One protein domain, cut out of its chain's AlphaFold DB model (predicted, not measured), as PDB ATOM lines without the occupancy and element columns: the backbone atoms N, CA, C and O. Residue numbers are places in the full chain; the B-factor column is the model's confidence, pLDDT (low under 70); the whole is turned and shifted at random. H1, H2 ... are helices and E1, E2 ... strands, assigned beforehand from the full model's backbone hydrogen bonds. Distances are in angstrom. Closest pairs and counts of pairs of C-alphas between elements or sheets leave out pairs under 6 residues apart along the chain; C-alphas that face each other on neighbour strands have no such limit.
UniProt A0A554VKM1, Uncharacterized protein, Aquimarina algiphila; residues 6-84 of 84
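What this domain is: This is residues 6 to 84 of the 84 residues of an uncharacterized protein of Aquimarina algiphila (UniProt A0A554VKM1). A six-stranded sheet makes a twisted wall, with H1 and H2 covering one face around E1 and E2; its other face is bare, and E5 and E6 reach beyond the helices. The 79 printed residues include two named helices and six named strands, in chain order H1 E1 E2 E3 H2 E4 E5 E6; the antiparallel sheet runs E3 E2 E1 E4 E5 E6. The class is mixed, in two layers, helices on one face of a sheet. The whole is compact, radius of gyration of the C-alphas 11.6 A, spanning 33 by 23 by 22 A.

How they stand to each other: Start at H1, residues 6 to 15, on the sheet at a height over the sheet of 9.5 A, over E1, residues 20 to 25. E1 and E2, residues 30 to 34, form a hairpin (N 23 to O 31, 2.9 A), as do E2 and E3, residues 37 to 40 (N 39 to O 32, 2.8 A): a meander, each strand the antiparallel neighbour of the one before. H2, residues 49 to 62, is on the same face and touches H1, closest C-alphas Val 9 and Glu 53, 5.8 A, at a steep tilt of 52 degrees, opposite ways. E4, residues 63 to 68, is antiparallel to E1 (N 22 to O 67, 2.8 A). With E5, residues 71 to 76 (N 73 to O 66, 2.8 A), and E6, residues 79 to 83 (N 81 to O 74, 2.9 A), it makes a second meander. Every O i to N i+4 pair is within hydrogen-bond range in H1, 9 of 10 in H2.

Where its parts are: Find C-alpha 6 at (237.494, 169.925, 247.039); H1 spans 14.3 A. H2 spans 20.6 A, E1 16.5 A and E5 16.8 A; E6 ends at C-alpha 83, (236.559, 179.611, 264.971).

The domain as a whole: The farthest C-alphas, Glu 48 and Ser 84, are 33.2 A apart. The printed part has no cut and no long link. Only residue 84 is under 70 in pLDDT.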
ATOM      1  N   ASN A   6     236.864 171.229 246.806       92.94
ATOM      2  CA  ASN A   6     237.494 169.925 247.039       92.94
ATOM      3  C   ASN A   6     237.426 169.518 248.515       92.94
ATOM      4  O   ASN A   6     237.058 168.383 248.821       92.94
ATOM      5  N   LEU A   7     237.714 170.453 249.426       93.25
ATOM      6  CA  LEU A   7     237.632 170.199 250.865       93.25
ATOM      7  C   LEU A   7     236.197 169.868 251.309       93.25
ATOM      8  O   LEU A   7     235.986 169.032 252.183       93.25
ATOM      9  N   ILE A   8     235.190 170.501 250.700       94.19
ATOM     10  CA  ILE A   8     233.781 170.213 251.005       94.19
ATOM     11  C   ILE A   8     233.397 168.807 250.552       94.19
ATOM     12  O   ILE A   8     232.748 168.088 251.311       94.19
ATOM     13  N   VAL A   9     233.819 168.396 249.355       94.38
ATOM     14  CA  VAL A   9     233.598 167.029 248.857       94.38
ATOM     15  C   VAL A   9     234.253 166.002 249.782       94.38
ATOM     16  O   VAL A   9     233.635 164.990 250.112       94.38
ATOM     17  N   GLU A  10     235.473 166.272 250.247       94.69
ATOM     18  CA  GLU A  10     236.163 165.432 251.229       94.69
ATOM     19  C   GLU A  10     235.353 165.300 252.526       94.69
ATOM     20  O   GLU A  10     235.012 164.183 252.919       94.69
ATOM     21  N   TYR A  11     234.930 166.414 253.131       95.56
ATOM     22  CA  TYR A  11     234.126 166.396 254.359       95.56
ATOM     23  C   TYR A  11     232.784 165.682 254.197       95.56
ATOM     24  O   TYR A  11     232.350 164.985 255.114       95.56
ATOM     25  N   VAL A  12     232.124 165.822 253.043       95.25
ATOM     26  CA  VAL A  12     230.900 165.069 252.735       95.25
ATOM     27  C   VAL A  12     231.202 163.574 252.728       95.25
ATOM     28  O   VAL A  12     230.509 162.809 253.396       95.25
ATOM     29  N   ARG A  13     232.252 163.138 252.022       94.50
ATOM     30  CA  ARG A  13     232.633 161.718 251.944       94.50
ATOM     31  C   ARG A  13     233.001 161.134 253.300       94.50
ATOM     32  O   ARG A  13     232.650 159.985 253.567       94.50
ATOM     33  N   GLU A  14     233.700 161.898 254.133       95.19
ATOM     34  CA  GLU A  14     234.050 161.482 255.489       95.19
ATOM     35  C   GLU A  14     232.807 161.377 256.372       95.19
ATOM     36  O   GLU A  14     232.542 160.295 256.891       95.19
ATOM     37  N   ALA A  15     231.980 162.426 256.445       94.50
ATOM     38  CA  ALA A  15     230.742 162.412 257.227       94.50
ATOM     39  C   ALA A  15     229.766 161.314 256.768       94.50
ATOM     40  O   ALA A  15     229.028 160.758 257.579       94.50
ATOM     41  N   MET A  16     229.793 160.945 255.481       93.19
ATOM     42  CA  MET A  16     229.007 159.830 254.947       93.19
ATOM     43  C   MET A  16     229.474 158.447 255.422       93.19
ATOM     44  O   MET A  16     228.707 157.489 255.326       93.19
ATOM     45  N   LYS A  17     230.723 158.314 255.883       92.94
ATOM     46  CA  LYS A  17     231.250 157.083 256.495       92.94
ATOM     47  C   LYS A  17     231.109 157.128 258.015       92.94
ATOM     48  O   LYS A  17     230.630 156.165 258.604       92.94
ATOM     49  N   LYS A  18     231.592 158.213 258.622       92.44
ATOM     50  CA  LYS A  18     231.580 158.485 260.060       92.44
ATOM     51  C   LYS A  18     231.980 159.940 260.298       92.44
ATOM     52  O   LYS A  18     232.991 160.396 259.765       92.44
ATOM     53  N   GLY A  19     231.239 160.641 261.140       94.56
ATOM     54  CA  GLY A  19     231.494 162.025 261.510       94.56
ATOM     55  C   GLY A  19     230.308 162.935 261.235       94.56
ATOM     56  O   GLY A  19     229.211 162.506 260.883       94.56
ATOM     57  N   TYR A  20     230.558 164.226 261.407       97.12
ATOM     58  CA  TYR A  20     229.531 165.251 261.388       97.12
ATOM     59  C   TYR A  20     229.928 166.392 260.461       97.12
ATOM     60  O   TYR A  20     230.972 167.015 260.652       97.12
ATOM     61  N   LEU A  21     229.070 166.727 259.505       97.25
ATOM     62  CA  LEU A  21     229.195 167.921 258.675       97.25
ATOM     63  C   LEU A  21     227.912 168.735 258.781       97.25
ATOM     64  O   LEU A  21     226.829 168.215 258.539       97.25
ATOM     65  N   LYS A  22     228.033 170.028 259.081       97.06
ATOM     66  CA  LYS A  22     226.930 170.989 259.081       97.06
ATOM     67  C   LYS A  22     227.269 172.206 258.238       97.06
ATOM     68  O   LYS A  22     228.295 172.853 258.453       97.06
ATOM     69  N   ILE A  23     226.342 172.571 257.361       95.56
ATOM     70  CA  ILE A  23     226.354 173.825 256.610       95.56
ATOM     71  C   ILE A  23     225.068 174.595 256.916       95.56
ATOM     72  O   ILE A  23     223.984 174.012 256.964       95.56
ATOM     73  N   VAL A  24     225.201 175.905 257.141       92.81
ATOM     74  CA  VAL A  24     224.061 176.818 257.312       92.81
ATOM     75  C   VAL A  24     224.072 177.851 256.194       92.81
ATOM     76  O   VAL A  24     224.879 178.781 256.214       92.81
ATOM     77  N   ASP A  25     223.185 177.696 255.216       84.38
ATOM     78  CA  ASP A  25     223.110 178.641 254.099       84.38
ATOM     79  C   ASP A  25     222.595 180.034 254.538       84.38
ATOM     80  O   ASP A  25     222.122 180.241 255.660       84.38
ATOM     81  N   HIS A  26     222.666 181.023 253.641       82.44
ATOM     82  CA  HIS A  26     222.167 182.380 253.907       82.44
ATOM     83  C   HIS A  26     220.659 182.463 254.208       82.44
ATOM     84  O   HIS A  26     220.211 183.452 254.789       82.44
ATOM     85  N   ARG A  27     219.874 181.449 253.820       84.38
ATOM     86  CA  ARG A  27     218.433 181.339 254.094       84.38
ATOM     87  C   ARG A  27     218.153 180.641 255.425       84.38
ATOM     88  O   ARG A  27     216.993 180.410 255.748       84.38
ATOM     89  N   LYS A  28     219.199 180.349 256.209       86.44
ATOM     90  CA  LYS A  28     219.153 179.604 257.473       86.44
ATOM     91  C   LYS A  28     218.707 178.147 257.312       86.44
ATOM     92  O   LYS A  28     218.323 177.536 258.307       86.44
ATOM     93  N   ASN A  29     218.799 177.570 256.111       90.31
ATOM     94  CA  ASN A  29     218.648 176.127 255.978       90.31
ATOM     95  C   ASN A  29     219.843 175.435 256.625       90.31
ATOM     96  O   ASN A  29     220.995 175.829 256.422       90.31
ATOM     97  N   ILE A  30     219.557 174.390 257.388       94.50
ATOM     98  CA  ILE A  30     220.547 173.598 258.105       94.50
ATOM     99  C   ILE A  30     220.664 172.258 257.392       94.50
ATOM    100  O   ILE A  30     219.762 171.422 257.470       94.50
ATOM    101  N   LEU A  31     221.783 172.064 256.703       95.62
ATOM    102  CA  LEU A  31     222.138 170.805 256.066       95.62
ATOM    103  C   LEU A  31     223.125 170.081 256.970       95.62
ATOM    104  O   LEU A  31     224.155 170.655 257.331       95.62
ATOM    105  N   VAL A  32     222.803 168.847 257.344       97.06
ATOM    106  CA  VAL A  32     223.633 168.028 258.229       97.06
ATOM    107  C   VAL A  32     223.828 166.646 257.625       97.06
ATOM    108  O   VAL A  32     222.862 166.036 257.179       97.06
ATOM    109  N   ILE A  33     225.059 166.147 257.642       96.88
ATOM    110  CA  ILE A  33     225.355 164.715 257.553       96.88
ATOM    111  C   ILE A  33     225.911 164.304 258.911       96.88
ATOM    112  O   ILE A  33     226.809 164.962 259.434       96.88
ATOM    113  N   ASP A  34     225.346 163.248 259.475       95.94
ATOM    114  CA  ASP A  34     225.644 162.749 260.813       95.94
ATOM    115  C   ASP A  34     225.734 161.224 260.742       95.94
ATOM    116  O   ASP A  34     224.714 160.560 260.554       95.94
ATOM    117  N   ASP A  35     226.959 160.694 260.753       94.62
ATOM    118  CA  ASP A  35     227.270 159.268 260.586       94.62
ATOM    119  C   ASP A  35     226.513 158.615 259.409       94.62
ATOM    120  O   ASP A  35     225.836 157.595 259.541       94.62
ATOM    121  N   GLY A  36     226.596 159.235 258.226       92.31
ATOM    122  CA  GLY A  36     225.917 158.758 257.014       92.31
ATOM    123  C   GLY A  36     224.455 159.180 256.867       92.31
ATOM    124  O   GLY A  36     223.870 158.988 255.798       92.31
ATOM    125  N   VAL A  37     223.856 159.793 257.891       93.94
ATOM    126  CA  VAL A  37     222.456 160.225 257.864       93.94
ATOM    127  C   VAL A  37     222.358 161.688 257.448       93.94
ATOM    128  O   VAL A  37     222.725 162.591 258.201       93.94
ATOM    129  N   PHE A  38     221.808 161.936 256.260       95.44
ATOM    130  CA  PHE A  38     221.501 163.290 255.807       95.44
ATOM    131  C   PHE A  38     220.206 163.819 256.437       95.44
ATOM    132  O   PHE A  38     219.163 163.158 256.412       95.44
ATOM    133  N   LYS A  39     220.266 165.042 256.970       95.94
ATOM    134  CA  LYS A  39     219.145 165.790 257.541       95.94
ATOM    135  C   LYS A  39     219.088 167.182 256.908       95.94
ATOM    136  O   LYS A  39     220.089 167.899 256.879       95.94
ATOM    137  N   LEU A  40     217.902 167.590 256.464       94.56
ATOM    138  CA  LEU A  40     217.603 168.955 256.037       94.56
ATOM    139  C   LEU A  40     216.630 169.578 257.036       94.56
ATOM    140  O   LEU A  40     215.531 169.067 257.237       94.56
ATOM    141  N   ASN A  41     217.026 170.684 257.665       94.25
ATOM    142  CA  ASN A  41     216.218 171.385 258.667       94.25
ATOM    143  C   ASN A  41     215.719 170.456 259.792       94.25
ATOM    144  O   ASN A  41     214.596 170.587 260.267       94.25
ATOM    145  N   GLY A  42     216.559 169.499 260.198       92.62
ATOM    146  CA  GLY A  42     216.253 168.511 261.241       92.62
ATOM    147  C   GLY A  42     215.524 167.256 260.754       92.62
ATOM    148  O   GLY A  42     215.485 166.267 261.480       92.62
ATOM    149  N   TRP A  43     215.020 167.246 259.520       93.88
ATOM    150  CA  TRP A  43     214.301 166.110 258.949       93.88
ATOM    151  C   TRP A  43     215.244 165.218 258.154       93.88
ATOM    152  O   TRP A  43     215.924 165.691 257.242       93.88
ATOM    153  N   GLN A  44     215.279 163.926 258.479       94.12
ATOM    154  CA  GLN A  44     216.064 162.954 257.724       94.12
ATOM    155  C   GLN A  44     215.544 162.851 256.288       94.12
ATOM    156  O   GLN A  44     214.344 162.703 256.061       94.12
ATOM    157  N   GLN A  45     216.453 162.910 255.319       88.50
ATOM    158  CA  GLN A  45     216.128 162.731 253.910       88.50
ATOM    159  C   GLN A  45     217.046 161.666 253.307       88.50
ATOM    160  O   GLN A  45     218.258 161.876 253.247       88.50
ATOM    161  N   PRO A  46     216.516 160.528 252.830       82.25
ATOM    162  CA  PRO A  46     217.330 159.575 252.094       82.25
ATOM    163  C   PRO A  46     217.743 160.197 250.753       82.25
ATOM    164  O   PRO A  46     216.903 160.667 249.982       82.25
ATOM    165  N   LYS A  47     219.050 160.234 250.491       82.94
ATOM    166  CA  LYS A  47     219.644 160.740 249.250       82.94
ATOM    167  C   LYS A  47     220.838 159.876 248.866       82.94
ATOM    168  O   LYS A  47     221.551 159.371 249.731       82.94
ATOM    169  N   GLU A  48     221.063 159.731 247.568       82.19
ATOM    170  CA  GLU A  48     222.260 159.072 247.051       82.19
ATOM    171  C   GLU A  48     223.517 159.909 247.320       82.19
ATOM    172  O   GLU A  48     223.463 161.140 247.366       82.19
ATOM    173  N   LYS A  49     224.674 159.246 247.442       78.44
ATOM    174  CA  LYS A  49     225.961 159.899 247.747       78.44
ATOM    175  C   LYS A  49     226.302 161.020 246.761       78.44
ATOM    176  O   LYS A  49     226.657 162.115 247.186       78.44
ATOM    177  N   ASN A  50     226.121 160.773 245.463       81.69
ATOM    178  CA  ASN A  50     226.425 161.752 244.415       81.69
ATOM    179  C   ASN A  50     225.525 162.995 244.512       81.69
ATOM    180  O   ASN A  50     225.978 164.114 244.287       81.69
ATOM    181  N   ALA A  51     224.257 162.814 244.902       89.19
ATOM    182  CA  ALA A  51     223.338 163.929 245.109       89.19
ATOM    183  C   ALA A  51     223.753 164.790 246.313       89.19
ATOM    184  O   ALA A  51     223.609 166.010 246.274       89.19
ATOM    185  N   LEU A  52     224.294 164.176 247.370       90.44
ATOM    186  CA  LEU A  52     224.745 164.897 248.561       90.44
ATOM    187  C   LEU A  52     225.964 165.779 248.289       90.44
ATOM    188  O   LEU A  52     225.971 166.922 248.737       90.44
ATOM    189  N   GLU A  53     226.951 165.305 247.521       92.81
ATOM    190  CA  GLU A  53     228.100 166.137 247.126       92.81
ATOM    191  C   GLU A  53     227.628 167.416 246.415       92.81
ATOM    192  O   GLU A  53     228.003 168.521 246.810       92.81
ATOM    193  N   TYR A  54     226.723 167.279 245.441       92.69
ATOM    194  CA  TYR A  54     226.161 168.421 244.717       92.69
ATOM    195  C   TYR A  54     225.393 169.384 245.636       92.69
ATOM    196  O   TYR A  54     225.630 170.592 245.615       92.69
ATOM    197  N   ILE A  55     224.513 168.856 246.494       92.38
ATOM    198  CA  ILE A  55     223.722 169.657 247.439       92.38
ATOM    199  C   ILE A  55     224.631 170.473 248.374       92.38
ATOM    200  O   ILE A  55     224.384 171.660 248.603       92.38
ATOM    201  N   PHE A  56     225.683 169.858 248.917       94.00
ATOM    202  CA  PHE A  56     226.594 170.528 249.845       94.00
ATOM    203  C   PHE A  56     227.505 171.543 249.149       94.00
ATOM    204  O   PHE A  56     227.810 172.573 249.752       94.00
ATOM    205  N   LEU A  57     227.893 171.315 247.891       93.44
ATOM    206  CA  LEU A  57     228.628 172.299 247.090       93.44
ATOM    207  C   LEU A  57     227.786 173.545 246.791       93.44
ATOM    208  O   LEU A  57     228.257 174.672 246.967       93.44
ATOM    209  N   GLU A  58     226.520 173.365 246.421       92.56
ATOM    210  CA  GLU A  58     225.596 174.485 246.221       92.56
ATOM    211  C   GLU A  58     225.362 175.255 247.531       92.56
ATOM    212  O   GLU A  58     225.460 176.487 247.570       92.56
ATOM    213  N   ALA A  59     225.162 174.543 248.643       92.31
ATOM    214  CA  ALA A  59     225.052 175.162 249.962       92.31
ATOM    215  C   ALA A  59     226.347 175.892 250.373       92.31
ATOM    216  O   ALA A  59     226.286 176.966 250.977       92.31
ATOM    217  N   PHE A  60     227.520 175.365 250.012       92.06
ATOM    218  CA  PHE A  60     228.820 175.970 250.303       92.06
ATOM    219  C   PHE A  60     229.005 177.346 249.649       92.06
ATOM    220  O   PHE A  60     229.494 178.282 250.288       92.06
ATOM    221  N   ARG A  61     228.555 177.524 248.405       90.00
ATOM    222  CA  ARG A  61     228.629 178.824 247.706       90.00
ATOM    223  C   ARG A  61     227.894 179.927 248.473       90.00
ATOM    224  O   ARG A  61     228.322 181.088 248.501       90.00
ATOM    225  N   LEU A  62     226.828 179.525 249.158       89.62
ATOM    226  CA  LEU A  62     225.848 180.372 249.822       89.62
ATOM    227  C   LEU A  62     226.016 180.458 251.345       89.62
ATOM    228  O   LEU A  62     225.331 181.261 251.982       89.62
ATOM    229  N   THR A  63     226.896 179.649 251.933       91.19
ATOM    230  CA  THR A  63     227.072 179.571 253.385       91.19
ATOM    231  C   THR A  63     228.070 180.591 253.914       91.19
ATOM    232  O   THR A  63     229.028 180.997 253.246       91.19
ATOM    233  N   ARG A  64     227.852 180.981 255.173       90.25
ATOM    234  CA  ARG A  64     228.843 181.700 255.982       90.25
ATOM    235  C   ARG A  64     229.414 180.872 257.125       90.25
ATOM    236  O   ARG A  64     230.321 181.347 257.800       90.25
ATOM    237  N   TYR A  65     228.902 179.666 257.342       92.62
ATOM    238  CA  TYR A  65     229.297 178.820 258.456       92.62
ATOM    239  C   TYR A  65     229.374 177.355 258.035       92.62
ATOM    240  O   TYR A  65     228.452 176.816 257.412       92.62
ATOM    241  N   ILE A  66     230.480 176.716 258.398       94.31
ATOM    242  CA  ILE A  66     230.724 175.294 258.167       94.31
ATOM    243  C   ILE A  66     231.235 174.712 259.474       94.31
ATOM    244  O   ILE A  66     232.138 175.275 260.094       94.31
ATOM    245  N   LYS A  67     230.685 173.572 259.873       96.12
ATOM    246  CA  LYS A  67     231.203 172.783 260.984       96.12
ATOM    247  C   LYS A  67     231.472 171.368 260.513       96.12
ATOM    248  O   LYS A  67     230.562 170.727 260.002       96.12
ATOM    249  N   PHE A  68     232.690 170.897 260.717       95.94
ATOM    250  CA  PHE A  68     233.080 169.520 260.467       95.94
ATOM    251  C   PHE A  68     233.664 168.921 261.746       95.94
ATOM    252  O   PHE A  68     234.713 169.359 262.215       95.94
ATOM    253  N   ASN A  69     232.978 167.949 262.343       95.00
ATOM    254  CA  ASN A  69     233.281 167.416 263.672       95.00
ATOM    255  C   ASN A  69     233.441 168.554 264.703       95.00
ATOM    256  O   ASN A  69     232.495 169.300 264.971       95.00
ATOM    257  N   THR A  70     234.639 168.710 265.269       93.31
ATOM    258  CA  THR A  70     234.996 169.776 266.217       93.31
ATOM    259  C   THR A  70     235.536 171.041 265.542       93.31
ATOM    260  O   THR A  70     235.740 172.048 266.213       93.31
ATOM    261  N   LEU A  71     235.774 171.018 264.228       93.81
ATOM    262  CA  LEU A  71     236.261 172.163 263.467       93.81
ATOM    263  C   LEU A  71     235.095 173.065 263.075       93.81
ATOM    264  O   LEU A  71     234.144 172.624 262.435       93.81
ATOM    265  N   GLU A  72     235.199 174.345 263.405       95.06
ATOM    266  CA  GLU A  72     234.219 175.354 263.019       95.06
ATOM    267  C   GLU A  72     234.878 176.442 262.174       95.06
ATOM    268  O   GLU A  72     235.988 176.894 262.463       95.06
ATOM    269  N   PHE A  73     234.189 176.877 261.122       93.19
ATOM    270  CA  PHE A  73     234.669 177.882 260.183       93.19
ATOM    271  C   PHE A  73     233.602 178.942 259.931       93.19
ATOM    272  O   PHE A  73     232.431 178.627 259.713       93.19
ATOM    273  N   GLU A  74     234.024 180.204 259.911       92.31
ATOM    274  CA  GLU A  74     233.182 181.362 259.614       92.31
ATOM    275  C   GLU A  74     233.744 182.132 258.410       92.31
ATOM    276  O   GLU A  74     234.958 182.335 258.292       92.31
ATOM    277  N   ARG A  75     232.859 182.580 257.514       89.81
ATOM    278  CA  ARG A  75     233.198 183.407 256.353       89.81
ATOM    279  C   ARG A  75     232.825 184.864 256.596       89.81
ATOM    280  O   ARG A  75     231.648 185.200 256.750       89.81
ATOM    281  N   ARG A  76     233.820 185.751 256.530       88.19
ATOM    282  CA  ARG A  76     233.643 187.212 256.534       88.19
ATOM    283  C   ARG A  76     234.094 187.768 255.184       88.19
ATOM    284  O   ARG A  76     235.280 187.779 254.861       88.19
ATOM    285  N   GLY A  77     233.127 188.176 254.360       84.88
ATOM    286  CA  GLY A  77     233.374 188.535 252.959       84.88
ATOM    287  C   GLY A  77     233.794 187.315 252.132       84.88
ATOM    288  O   GLY A  77     233.040 186.345 252.025       84.88
ATOM    289  N   SER A  78     234.996 187.362 251.556       83.50
ATOM    290  CA  SER A  78     235.617 186.253 250.814       83.50
ATOM    291  C   SER A  78     236.571 185.398 251.658       83.50
ATOM    292  O   SER A  78     237.075 184.387 251.173       83.50
ATOM    293  N   LYS A  79     236.840 185.783 252.913       87.50
ATOM    294  CA  LYS A  79     237.833 185.115 253.763       87.50
ATOM    295  C   LYS A  79     237.170 184.135 254.727       87.50
ATOM    296  O   LYS A  79     236.203 184.486 255.400       87.50
ATOM    297  N   TRP A  80     237.741 182.934 254.809       91.25
ATOM    298  CA  TRP A  80     237.402 181.910 255.794       91.25
ATOM    299  C   TRP A  80     238.373 181.948 256.977       91.25
ATOM    300  O   TRP A  80     239.595 182.007 256.794       91.25
ATOM    301  N   SER A  81     237.818 181.855 258.181       92.38
ATOM    302  CA  SER A  81     238.557 181.811 259.442       92.38
ATOM    303  C   SER A  81     238.079 180.631 260.282       92.38
ATOM    304  O   SER A  81     236.878 180.386 260.381       92.38
ATOM    305  N   LYS A  82     239.019 179.900 260.888       91.12
ATOM    306  CA  LYS A  82     238.701 178.873 261.885       91.12
ATOM    307  C   LYS A  82     238.233 179.569 263.162       91.12
ATOM    308  O   LYS A  82     238.898 180.497 263.622       91.12
ATOM    309  N   LYS A  83     237.091 179.149 263.692       85.75
ATOM    310  CA  LYS A  83     236.559 179.611 264.971       85.75
ATOM    311  C   LYS A  83     237.221 178.766 266.064       85.75
ATOM    312  O   LYS A  83     237.161 177.538 265.993       85.75
ATOM    313  N   SER A  84     237.963 179.432 266.948       66.94
ATOM    314  CA  SER A  84     238.640 178.828 268.103       66.94
ATOM    315  C   SER A  84     237.649 178.332 269.143       66.94
ATOM    316  O   SER A  84     236.593 178.991 269.291       66.94
TER     317      SER A  84